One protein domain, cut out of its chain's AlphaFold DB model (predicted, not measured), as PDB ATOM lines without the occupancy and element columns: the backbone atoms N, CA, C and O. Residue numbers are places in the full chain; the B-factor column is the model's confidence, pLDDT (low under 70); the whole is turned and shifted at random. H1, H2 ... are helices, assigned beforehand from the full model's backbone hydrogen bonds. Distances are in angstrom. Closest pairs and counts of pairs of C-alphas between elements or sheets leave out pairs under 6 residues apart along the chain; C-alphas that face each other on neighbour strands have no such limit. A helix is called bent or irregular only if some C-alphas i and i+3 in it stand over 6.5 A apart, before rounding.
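This is residues 2 to 67 of the 67 residues of an uncharacterized protein of Psychrobacter sp. KH172YL61 (UniProt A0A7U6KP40). A helical hairpin, the long H2 side by side with H1, makes the body; from the end of H2 a tail, residues 50 to 67 with the short H3, sticks out free. The printed part has 66 residues with three named helices, H1, H2, H3 along the chain, and no named strand: all helix. It is extended, with a radius of gyration of the C-alphas of 16.9 A, spanning 50 by 27 by 18 A.

Find C-alpha 30 at (1.028, -17.541, -30.117); from there H2, residues 30 to 49, runs 28.9 A to C-alpha 49 at (11.667, 2.055, -48.569). H1, residues 9 to 22, measures 20.1 A. H3, residues 59 to 64, measures 11.2 A and is only just irregular: C-alphas 60 and 63 are 7.0 A apart.

H2 and H1, a hairpin, touch; their closest C-alphas, of Glu 31 and Val 22, are 5.6 A apart. They run opposite ways at a shallow tilt of 28 degrees. H3 is apart from both. Every O i to N i+4 pair is within hydrogen-bond range in H2, 9 of 10 in H1 and 0 of 2 in H3, where O i to N i+3 gives 0 of 3.

The C-alphas farthest apart, of Asn 2 and Ile 67, are 52.4 A apart. The printed part has no cut, and both links are short. Look at residues 53 to 67 for pLDDT under 70.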
ATOM      1  N   ASN A   2       9.694 -18.958 -36.933       75.38
ATOM      2  CA  ASN A   2      10.977 -18.627 -37.576       75.38
ATOM      3  C   ASN A   2      10.845 -17.291 -38.317       75.38
ATOM      4  O   ASN A   2      10.776 -17.252 -39.545       75.38
ATOM      5  N   ILE A   3      10.742 -16.208 -37.546       84.38
ATOM      6  CA  ILE A   3      10.627 -14.847 -38.070       84.38
ATOM      7  C   ILE A   3      12.006 -14.381 -38.544       84.38
ATOM      8  O   ILE A   3      13.007 -14.549 -37.843       84.38
ATOM      9  N   LYS A   4      12.061 -13.801 -39.745       90.38
ATOM     10  CA  LYS A   4      13.291 -13.286 -40.355       90.38
ATOM     11  C   LYS A   4      13.192 -11.775 -40.573       90.38
ATOM     12  O   LYS A   4      12.101 -11.281 -40.839       90.38
ATOM     13  N   PRO A   5      14.314 -11.039 -40.504       95.44
ATOM     14  CA  PRO A   5      14.334  -9.631 -40.883       95.44
ATOM     15  C   PRO A   5      13.946  -9.446 -42.352       95.44
ATOM     16  O   PRO A   5      14.401 -10.214 -43.198       95.44
ATOM     17  N   ILE A   6      13.200  -8.383 -42.654       97.88
ATOM     18  CA  ILE A   6      12.852  -8.000 -44.025       97.88
ATOM     19  C   ILE A   6      13.973  -7.124 -44.590       97.88
ATOM     20  O   ILE A   6      14.243  -6.039 -44.070       97.88
ATOM     21  N   ARG A   7      14.684  -7.604 -45.619       96.94
ATOM     22  CA  ARG A   7      15.823  -6.882 -46.223       96.94
ATOM     23  C   ARG A   7      15.574  -6.438 -47.657       96.94
ATOM     24  O   ARG A   7      16.314  -5.589 -48.145       96.94
ATOM     25  N   ASN A   8      14.589  -7.031 -48.316       97.00
ATOM     26  CA  ASN A   8      14.227  -6.790 -49.707       97.00
ATOM     27  C   ASN A   8      12.738  -7.121 -49.922       97.00
ATOM     28  O   ASN A   8      12.076  -7.675 -49.043       97.00
ATOM     29  N   ASP A   9      12.240  -6.845 -51.125       96.69
ATOM     30  CA  ASP A   9      10.824  -7.008 -51.466       96.69
ATOM     31  C   ASP A   9      10.364  -8.475 -51.487       96.69
ATOM     32  O   ASP A   9       9.189  -8.766 -51.273       96.69
ATOM     33  N   GLN A  10      11.278  -9.427 -51.696       97.50
ATOM     34  CA  GLN A  10      10.954 -10.851 -51.611       97.50
ATOM     35  C   GLN A  10      10.708 -11.270 -50.155       97.50
ATOM     36  O   GLN A  10       9.757 -12.002 -49.877       97.50
ATOM     37  N   ASP A  11      11.527 -10.778 -49.222       97.56
ATOM     38  CA  ASP A  11      11.293 -10.974 -47.789       97.56
ATOM     39  C   ASP A  11       9.977 -10.308 -47.360       97.56
ATOM     40  O   ASP A  11       9.237 -10.879 -46.562       97.56
ATOM     41  N   LEU A  12       9.657  -9.136 -47.926       97.25
ATOM     42  CA  LEU A  12       8.410  -8.416 -47.660       97.25
ATOM     43  C   LEU A  12       7.195  -9.227 -48.132       97.25
ATOM     44  O   LEU A  12       6.250  -9.432 -47.373       97.25
ATOM     45  N   ALA A  13       7.235  -9.757 -49.357       97.06
ATOM     46  CA  ALA A  13       6.175 -10.605 -49.896       97.06
ATOM     47  C   ALA A  13       5.971 -11.882 -49.064       97.06
ATOM     48  O   ALA A  13       4.836 -12.292 -48.812       97.06
ATOM     49  N   HIS A  14       7.059 -12.499 -48.593       96.81
ATOM     50  CA  HIS A  14       6.978 -13.636 -47.677       96.81
ATOM     51  C   HIS A  14       6.365 -13.247 -46.329       96.81
ATOM     52  O   HIS A  14       5.492 -13.966 -45.844       96.81
ATOM     53  N   ALA A  15       6.763 -12.111 -45.750       96.50
ATOM     54  CA  ALA A  15       6.193 -11.618 -44.499       96.50
ATOM     55  C   ALA A  15       4.681 -11.377 -44.630       96.50
ATOM     56  O   ALA A  15       3.924 -11.789 -43.755       96.50
ATOM     57  N   PHE A  16       4.218 -10.818 -45.754       97.06
ATOM     58  CA  PHE A  16       2.787 -10.683 -46.037       97.06
ATOM     59  C   PHE A  16       2.067 -12.029 -46.170       97.06
ATOM     60  O   PHE A  16       0.951 -12.173 -45.672       97.06
ATOM     61  N   ALA A  17       2.679 -13.023 -46.816       96.62
ATOM     62  CA  ALA A  17       2.095 -14.361 -46.921       96.62
ATOM     63  C   ALA A  17       1.964 -15.040 -45.546       96.62
ATOM     64  O   ALA A  17       0.948 -15.674 -45.265       96.62
ATOM     65  N   GLN A  18       2.961 -14.872 -44.673       95.94
ATOM     66  CA  GLN A  18       2.896 -15.353 -43.290       95.94
ATOM     67  C   GLN A  18       1.829 -14.602 -42.491       95.94
ATOM     68  O   GLN A  18       1.018 -15.232 -41.817       95.94
ATOM     69  N   LEU A  19       1.776 -13.274 -42.626       96.62
ATOM     70  CA  LEU A  19       0.800 -12.436 -41.940       96.62
ATOM     71  C   LEU A  19      -0.632 -12.846 -42.296       96.62
ATOM     72  O   LEU A  19      -1.466 -12.949 -41.404       96.62
ATOM     73  N   GLN A  20      -0.913 -13.145 -43.568       96.81
ATOM     74  CA  GLN A  20      -2.233 -13.620 -44.001       96.81
ATOM     75  C   GLN A  20      -2.671 -14.902 -43.282       96.81
ATOM     76  O   GLN A  20      -3.852 -15.043 -42.975       96.81
ATOM     77  N   ALA A  21      -1.743 -15.815 -42.986       95.69
ATOM     78  CA  ALA A  21      -2.062 -17.070 -42.309       95.69
ATOM     79  C   ALA A  21      -2.481 -16.869 -40.842       95.69
ATOM     80  O   ALA A  21      -3.300 -17.631 -40.337       95.69
ATOM     81  N   VAL A  22      -1.948 -15.839 -40.177       96.25
ATOM     82  CA  VAL A  22      -2.199 -15.547 -38.752       96.25
ATOM     83  C   VAL A  22      -3.059 -14.298 -38.535       96.25
ATOM     84  O   VAL A  22      -3.299 -13.887 -37.404       96.25
ATOM     85  N   PHE A  23      -3.556 -13.675 -39.606       94.94
ATOM     86  CA  PHE A  23      -4.237 -12.382 -39.532       94.94
ATOM     87  C   PHE A  23      -5.466 -12.415 -38.613       94.94
ATOM     88  O   PHE A  23      -5.692 -11.483 -37.842       94.94
ATOM     89  N   GLN A  24      -6.222 -13.514 -38.656       96.31
ATOM     90  CA  GLN A  24      -7.424 -13.733 -37.845       96.31
ATOM     91  C   GLN A  24      -7.157 -14.491 -36.538       96.31
ATOM     92  O   GLN A  24      -8.095 -15.004 -35.940       96.31
ATOM     93  N   ALA A  25      -5.899 -14.587 -36.099       96.69
ATOM     94  CA  ALA A  25      -5.578 -15.216 -34.827       96.69
ATOM     95  C   ALA A  25      -6.295 -14.515 -33.662       96.69
ATOM     96  O   ALA A  25      -6.298 -13.276 -33.574       96.69
ATOM     97  N   ASP A  26      -6.885 -15.326 -32.783       96.88
ATOM     98  CA  ASP A  26      -7.525 -14.873 -31.552       96.88
ATOM     99  C   ASP A  26      -6.490 -14.276 -30.592       96.88
ATOM    100  O   ASP A  26      -5.338 -14.712 -30.529       96.88
ATOM    101  N   GLU A  27      -6.898 -13.277 -29.818       94.69
ATOM    102  CA  GLU A  27      -6.016 -12.621 -28.854       94.69
ATOM    103  C   GLU A  27      -5.512 -13.595 -27.776       94.69
ATOM    104  O   GLU A  27      -6.227 -14.489 -27.322       94.69
ATOM    105  N   GLY A  28      -4.257 -13.413 -27.354       95.00
ATOM    106  CA  GLY A  28      -3.603 -14.281 -26.369       95.00
ATOM    107  C   GLY A  28      -3.117 -15.627 -26.919       95.00
ATOM    108  O   GLY A  28      -2.663 -16.467 -26.141       95.00
ATOM    109  N   THR A  29      -3.201 -15.843 -28.236       96.88
ATOM    110  CA  THR A  29      -2.601 -17.004 -28.908       96.88
ATOM    111  C   THR A  29      -1.177 -16.702 -29.395       96.88
ATOM    112  O   THR A  29      -0.875 -15.554 -29.728       96.88
ATOM    113  N   PRO A  30      -0.295 -17.714 -29.509       95.75
ATOM    114  CA  PRO A  30       1.028 -17.541 -30.117       95.75
ATOM    115  C   PRO A  30       0.979 -16.981 -31.547       95.75
ATOM    116  O   PRO A  30       1.901 -16.298 -31.986       95.75
ATOM    117  N   GLU A  31      -0.085 -17.269 -32.292       96.50
ATOM    118  CA  GLU A  31      -0.321 -16.750 -33.635       96.50
ATOM    119  C   GLU A  31      -0.629 -15.244 -33.621       96.50
ATOM    120  O   GLU A  31      -0.204 -14.524 -34.527       96.50
ATOM    121  N   ALA A  32      -1.311 -14.741 -32.585       96.81
ATOM    122  CA  ALA A  32      -1.503 -13.305 -32.395       96.81
ATOM    123  C   ALA A  32      -0.179 -12.598 -32.071       96.81
ATOM    124  O   ALA A  32       0.091 -11.549 -32.659       96.81
ATOM    125  N   ASP A  33       0.680 -13.209 -31.246       96.56
ATOM    126  CA  ASP A  33       2.042 -12.708 -31.014       96.56
ATOM    127  C   ASP A  33       2.847 -12.678 -32.333       96.56
ATOM    128  O   ASP A  33       3.577 -11.725 -32.613       96.56
ATOM    129  N   GLU A  34       2.689 -13.697 -33.194       96.06
ATOM    130  CA  GLU A  34       3.332 -13.739 -34.517       96.06
ATOM    131  C   GLU A  34       2.870 -12.583 -35.403       96.06
ATOM    132  O   GLU A  34       3.688 -11.911 -36.039       96.06
ATOM    133  N   ARG A  35       1.554 -12.341 -35.427       96.81
ATOM    134  CA  ARG A  35       0.927 -11.256 -36.182       96.81
ATOM    135  C   ARG A  35       1.507  -9.904 -35.773       96.81
ATOM    136  O   ARG A  35       1.887  -9.140 -36.655       96.81
ATOM    137  N   GLU A  36       1.608  -9.618 -34.475       97.12
ATOM    138  CA  GLU A  36       2.145  -8.339 -33.982       97.12
ATOM    139  C   GLU A  36       3.597  -8.104 -34.422       97.12
ATOM    140  O   GLU A  36       3.951  -7.014 -34.890       97.12
ATOM    141  N   VAL A  37       4.440  -9.137 -34.346       97.12
ATOM    142  CA  VAL A  37       5.840  -9.031 -34.780       97.12
ATOM    143  C   VAL A  37       5.938  -8.835 -36.295       97.12
ATOM    144  O   VAL A  37       6.724  -8.003 -36.754       97.12
ATOM    145  N   LEU A  38       5.150  -9.572 -37.085       97.31
ATOM    146  CA  LEU A  38       5.140  -9.445 -38.546       97.31
ATOM    147  C   LEU A  38       4.691  -8.052 -38.994       97.31
ATOM    148  O   LEU A  38       5.357  -7.460 -39.842       97.31
ATOM    149  N   VAL A  39       3.620  -7.516 -38.400       97.44
ATOM    150  CA  VAL A  39       3.137  -6.152 -38.674       97.44
ATOM    151  C   VAL A  39       4.245  -5.137 -38.402       97.44
ATOM    152  O   VAL A  39       4.602  -4.374 -39.296       97.44
ATOM    153  N   THR A  40       4.883  -5.217 -37.233       97.56
ATOM    154  CA  THR A  40       5.969  -4.298 -36.853       97.56
ATOM    155  C   THR A  40       7.135  -4.326 -37.853       97.56
ATOM    156  O   THR A  40       7.700  -3.288 -38.201       97.56
ATOM    157  N   LEU A  41       7.527  -5.514 -38.327       97.31
ATOM    158  CA  LEU A  41       8.620  -5.659 -39.293       97.31
ATOM    159  C   LEU A  41       8.257  -5.107 -40.674       97.31
ATOM    160  O   LEU A  41       9.103  -4.477 -41.314       97.31
ATOM    161  N   ILE A  42       7.023  -5.349 -41.121       97.12
ATOM    162  CA  ILE A  42       6.494  -4.840 -42.389       97.12
ATOM    163  C   ILE A  42       6.476  -3.311 -42.354       97.12
ATOM    164  O   ILE A  42       7.109  -2.688 -43.204       97.12
ATOM    165  N   GLU A  43       5.887  -2.709 -41.319       96.50
ATOM    166  CA  GLU A  43       5.830  -1.251 -41.159       96.50
ATOM    167  C   GLU A  43       7.226  -0.618 -41.118       96.50
ATOM    168  O   GLU A  43       7.468   0.423 -41.733       96.50
ATOM    169  N   ALA A  44       8.179  -1.234 -40.413       96.50
ATOM    170  CA  ALA A  44       9.549  -0.735 -40.352       96.50
ATOM    171  C   ALA A  44      10.242  -0.753 -41.727       96.50
ATOM    172  O   ALA A  44      11.013   0.158 -42.043       96.50
ATOM    173  N   TYR A  45       9.983  -1.778 -42.544       96.44
ATOM    174  CA  TYR A  45      10.499  -1.851 -43.909       96.44
ATOM    175  C   TYR A  45       9.811  -0.823 -44.814       96.44
ATOM    176  O   TYR A  45      10.495  -0.045 -45.479       96.44
ATOM    177  N   GLU A  46       8.480  -0.764 -44.805       95.25
ATOM    178  CA  GLU A  46       7.710   0.164 -45.637       95.25
ATOM    179  C   GLU A  46       8.055   1.621 -45.332       95.25
ATOM    180  O   GLU A  46       8.368   2.368 -46.249       95.25
ATOM    181  N   ASN A  47       8.158   2.015 -44.063       93.44
ATOM    182  CA  ASN A  47       8.579   3.373 -43.701       93.44
ATOM    183  C   ASN A  47       9.973   3.742 -44.232       93.44
ATOM    184  O   ASN A  47      10.256   4.913 -44.486       93.44
ATOM    185  N   LYS A  48      10.863   2.756 -44.382       93.00
ATOM    186  CA  LYS A  48      12.223   2.979 -44.875       93.00
ATOM    187  C   LYS A  48      12.294   3.059 -46.402       93.00
ATOM    188  O   LYS A  48      13.101   3.833 -46.913       93.00
ATOM    189  N   TYR A  49      11.527   2.236 -47.115       92.06
ATOM    190  CA  TYR A  49      11.667   2.055 -48.569       92.06
ATOM    191  C   TYR A  49      10.490   2.599 -49.387       92.06
ATOM    192  O   TYR A  49      10.682   2.969 -50.543       92.06
ATOM    193  N   TYR A  50       9.308   2.704 -48.786       88.44
ATOM    194  CA  TYR A  50       8.080   3.253 -49.362       88.44
ATOM    195  C   TYR A  50       7.491   4.338 -48.445       88.44
ATOM    196  O   TYR A  50       6.361   4.200 -47.970       88.44
ATOM    197  N   PRO A  51       8.243   5.415 -48.148       82.00
ATOM    198  CA  PRO A  51       7.708   6.497 -47.338       82.00
ATOM    199  C   PRO A  51       6.448   7.048 -48.010       82.00
ATOM    200  O   PRO A  51       6.456   7.345 -49.206       82.00
ATOM    201  N   ILE A  52       5.363   7.181 -47.243       72.12
ATOM    202  CA  ILE A  52       4.163   7.859 -47.725       72.12
ATOM    203  C   ILE A  52       4.545   9.326 -47.903       72.12
ATOM    204  O   ILE A  52       4.602  10.088 -46.936       72.12
ATOM    205  N   GLU A  53       4.842   9.728 -49.136       67.31
ATOM    206  CA  GLU A  53       4.879  11.142 -49.467       67.31
ATOM    207  C   GLU A  53       3.470  11.674 -49.211       67.31
ATOM    208  O   GLU A  53       2.494  11.178 -49.781       67.31
ATOM    209  N   HIS A  54       3.343  12.639 -48.299       58.91
ATOM    210  CA  HIS A  54       2.119  13.416 -48.180       58.91
ATOM    211  C   HIS A  54       1.886  14.070 -49.541       58.91
ATOM    212  O   HIS A  54       2.448  15.123 -49.832       58.91
ATOM    213  N   ALA A  55       1.079  13.434 -50.389       54.62
ATOM    214  CA  ALA A  55       0.474  14.118 -51.508       54.62
ATOM    215  C   ALA A  55      -0.298  15.281 -50.884       54.62
ATOM    216  O   ALA A  55      -1.268  15.065 -50.149       54.62
ATOM    217  N   GLU A  56       0.192  16.504 -51.094       50.41
ATOM    218  CA  GLU A  56      -0.564  17.725 -50.846       50.41
ATOM    219  C   GLU A  56      -1.987  17.459 -51.349       50.41
ATOM    220  O   GLU A  56      -2.177  17.087 -52.509       50.41
ATOM    221  N   ALA A  57      -2.974  17.555 -50.455       57.31
ATOM    222  CA  ALA A  57      -4.341  17.040 -50.611       57.31
ATOM    223  C   ALA A  57      -5.139  17.606 -51.815       57.31
ATOM    224  O   ALA A  57      -6.339  17.372 -51.950       57.31
ATOM    225  N   VAL A  58      -4.482  18.361 -52.691       54.06
ATOM    226  CA  VAL A  58      -5.011  19.030 -53.872       54.06
ATOM    227  C   VAL A  58      -5.119  18.079 -55.078       54.06
ATOM    228  O   VAL A  58      -6.055  18.226 -55.862       54.06
ATOM    229  N   ASP A  59      -4.267  17.051 -55.204       53.69
ATOM    230  CA  ASP A  59      -4.310  16.141 -56.370       53.69
ATOM    231  C   ASP A  59      -5.438  15.093 -56.310       53.69
ATOM    232  O   ASP A  59      -5.927  14.631 -57.344       53.69
ATOM    233  N   ALA A  60      -5.947  14.762 -55.117       55.78
ATOM    234  CA  ALA A  60      -7.027  13.781 -54.965       55.78
ATOM    235  C   ALA A  60      -8.405  14.287 -55.454       55.78
ATOM    236  O   ALA A  60      -9.339  13.498 -55.607       55.78
ATOM    237  N   ILE A  61      -8.555  15.593 -55.724       58.03
ATOM    238  CA  ILE A  61      -9.841  16.221 -56.084       58.03
ATOM    239  C   ILE A  61     -10.069  16.285 -57.613       58.03
ATOM    240  O   ILE A  61     -11.207  16.448 -58.061       58.03
ATOM    241  N   ILE A  62      -9.051  16.076 -58.457       52.91
ATOM    242  CA  ILE A  62      -9.186  16.281 -59.918       52.91
ATOM    243  C   ILE A  62      -9.944  15.136 -60.637       52.91
ATOM    244  O   ILE A  62     -10.351  15.280 -61.789       52.91
ATOM    245  N   PHE A  63     -10.282  14.028 -59.967       51.50
ATOM    246  CA  PHE A  63     -11.000  12.907 -60.601       51.50
ATOM    247  C   PHE A  63     -12.519  13.092 -60.800       51.50
ATOM    248  O   PHE A  63     -13.191  12.160 -61.244       51.50
ATOM    249  N   ARG A  64     -13.102  14.269 -60.515       55.19
ATOM    250  CA  ARG A  64     -14.568  14.464 -60.595       55.19
ATOM    251  C   ARG A  64     -15.087  15.205 -61.838       55.19
ATOM    252  O   ARG A  64     -16.300  15.289 -61.978       55.19
ATOM    253  N   TRP A  65     -14.253  15.742 -62.737       51.25
ATOM    254  CA  TRP A  65     -14.728  16.615 -63.839       51.25
ATOM    255  C   TRP A  65     -14.320  16.137 -65.242       51.25
ATOM    256  O   TRP A  65     -13.690  16.868 -66.007       51.25
ATOM    257  N   LYS A  66     -14.699  14.908 -65.609       48.56
ATOM    258  CA  LYS A  66     -14.787  14.506 -67.023       48.56
ATOM    259  C   LYS A  66     -15.717  13.305 -67.229       48.56
ATOM    260  O   LYS A  66     -15.260  12.209 -67.536       48.56
ATOM    261  N   ILE A  67     -17.019  13.524 -67.057       47.84
ATOM    262  CA  ILE A  67     -18.072  12.772 -67.757       47.84
ATOM    263  C   ILE A  67     -19.255  13.701 -67.989       47.84
ATOM    264  O   ILE A  67     -19.644  14.372 -67.007       47.84
TER     265      ILE A  67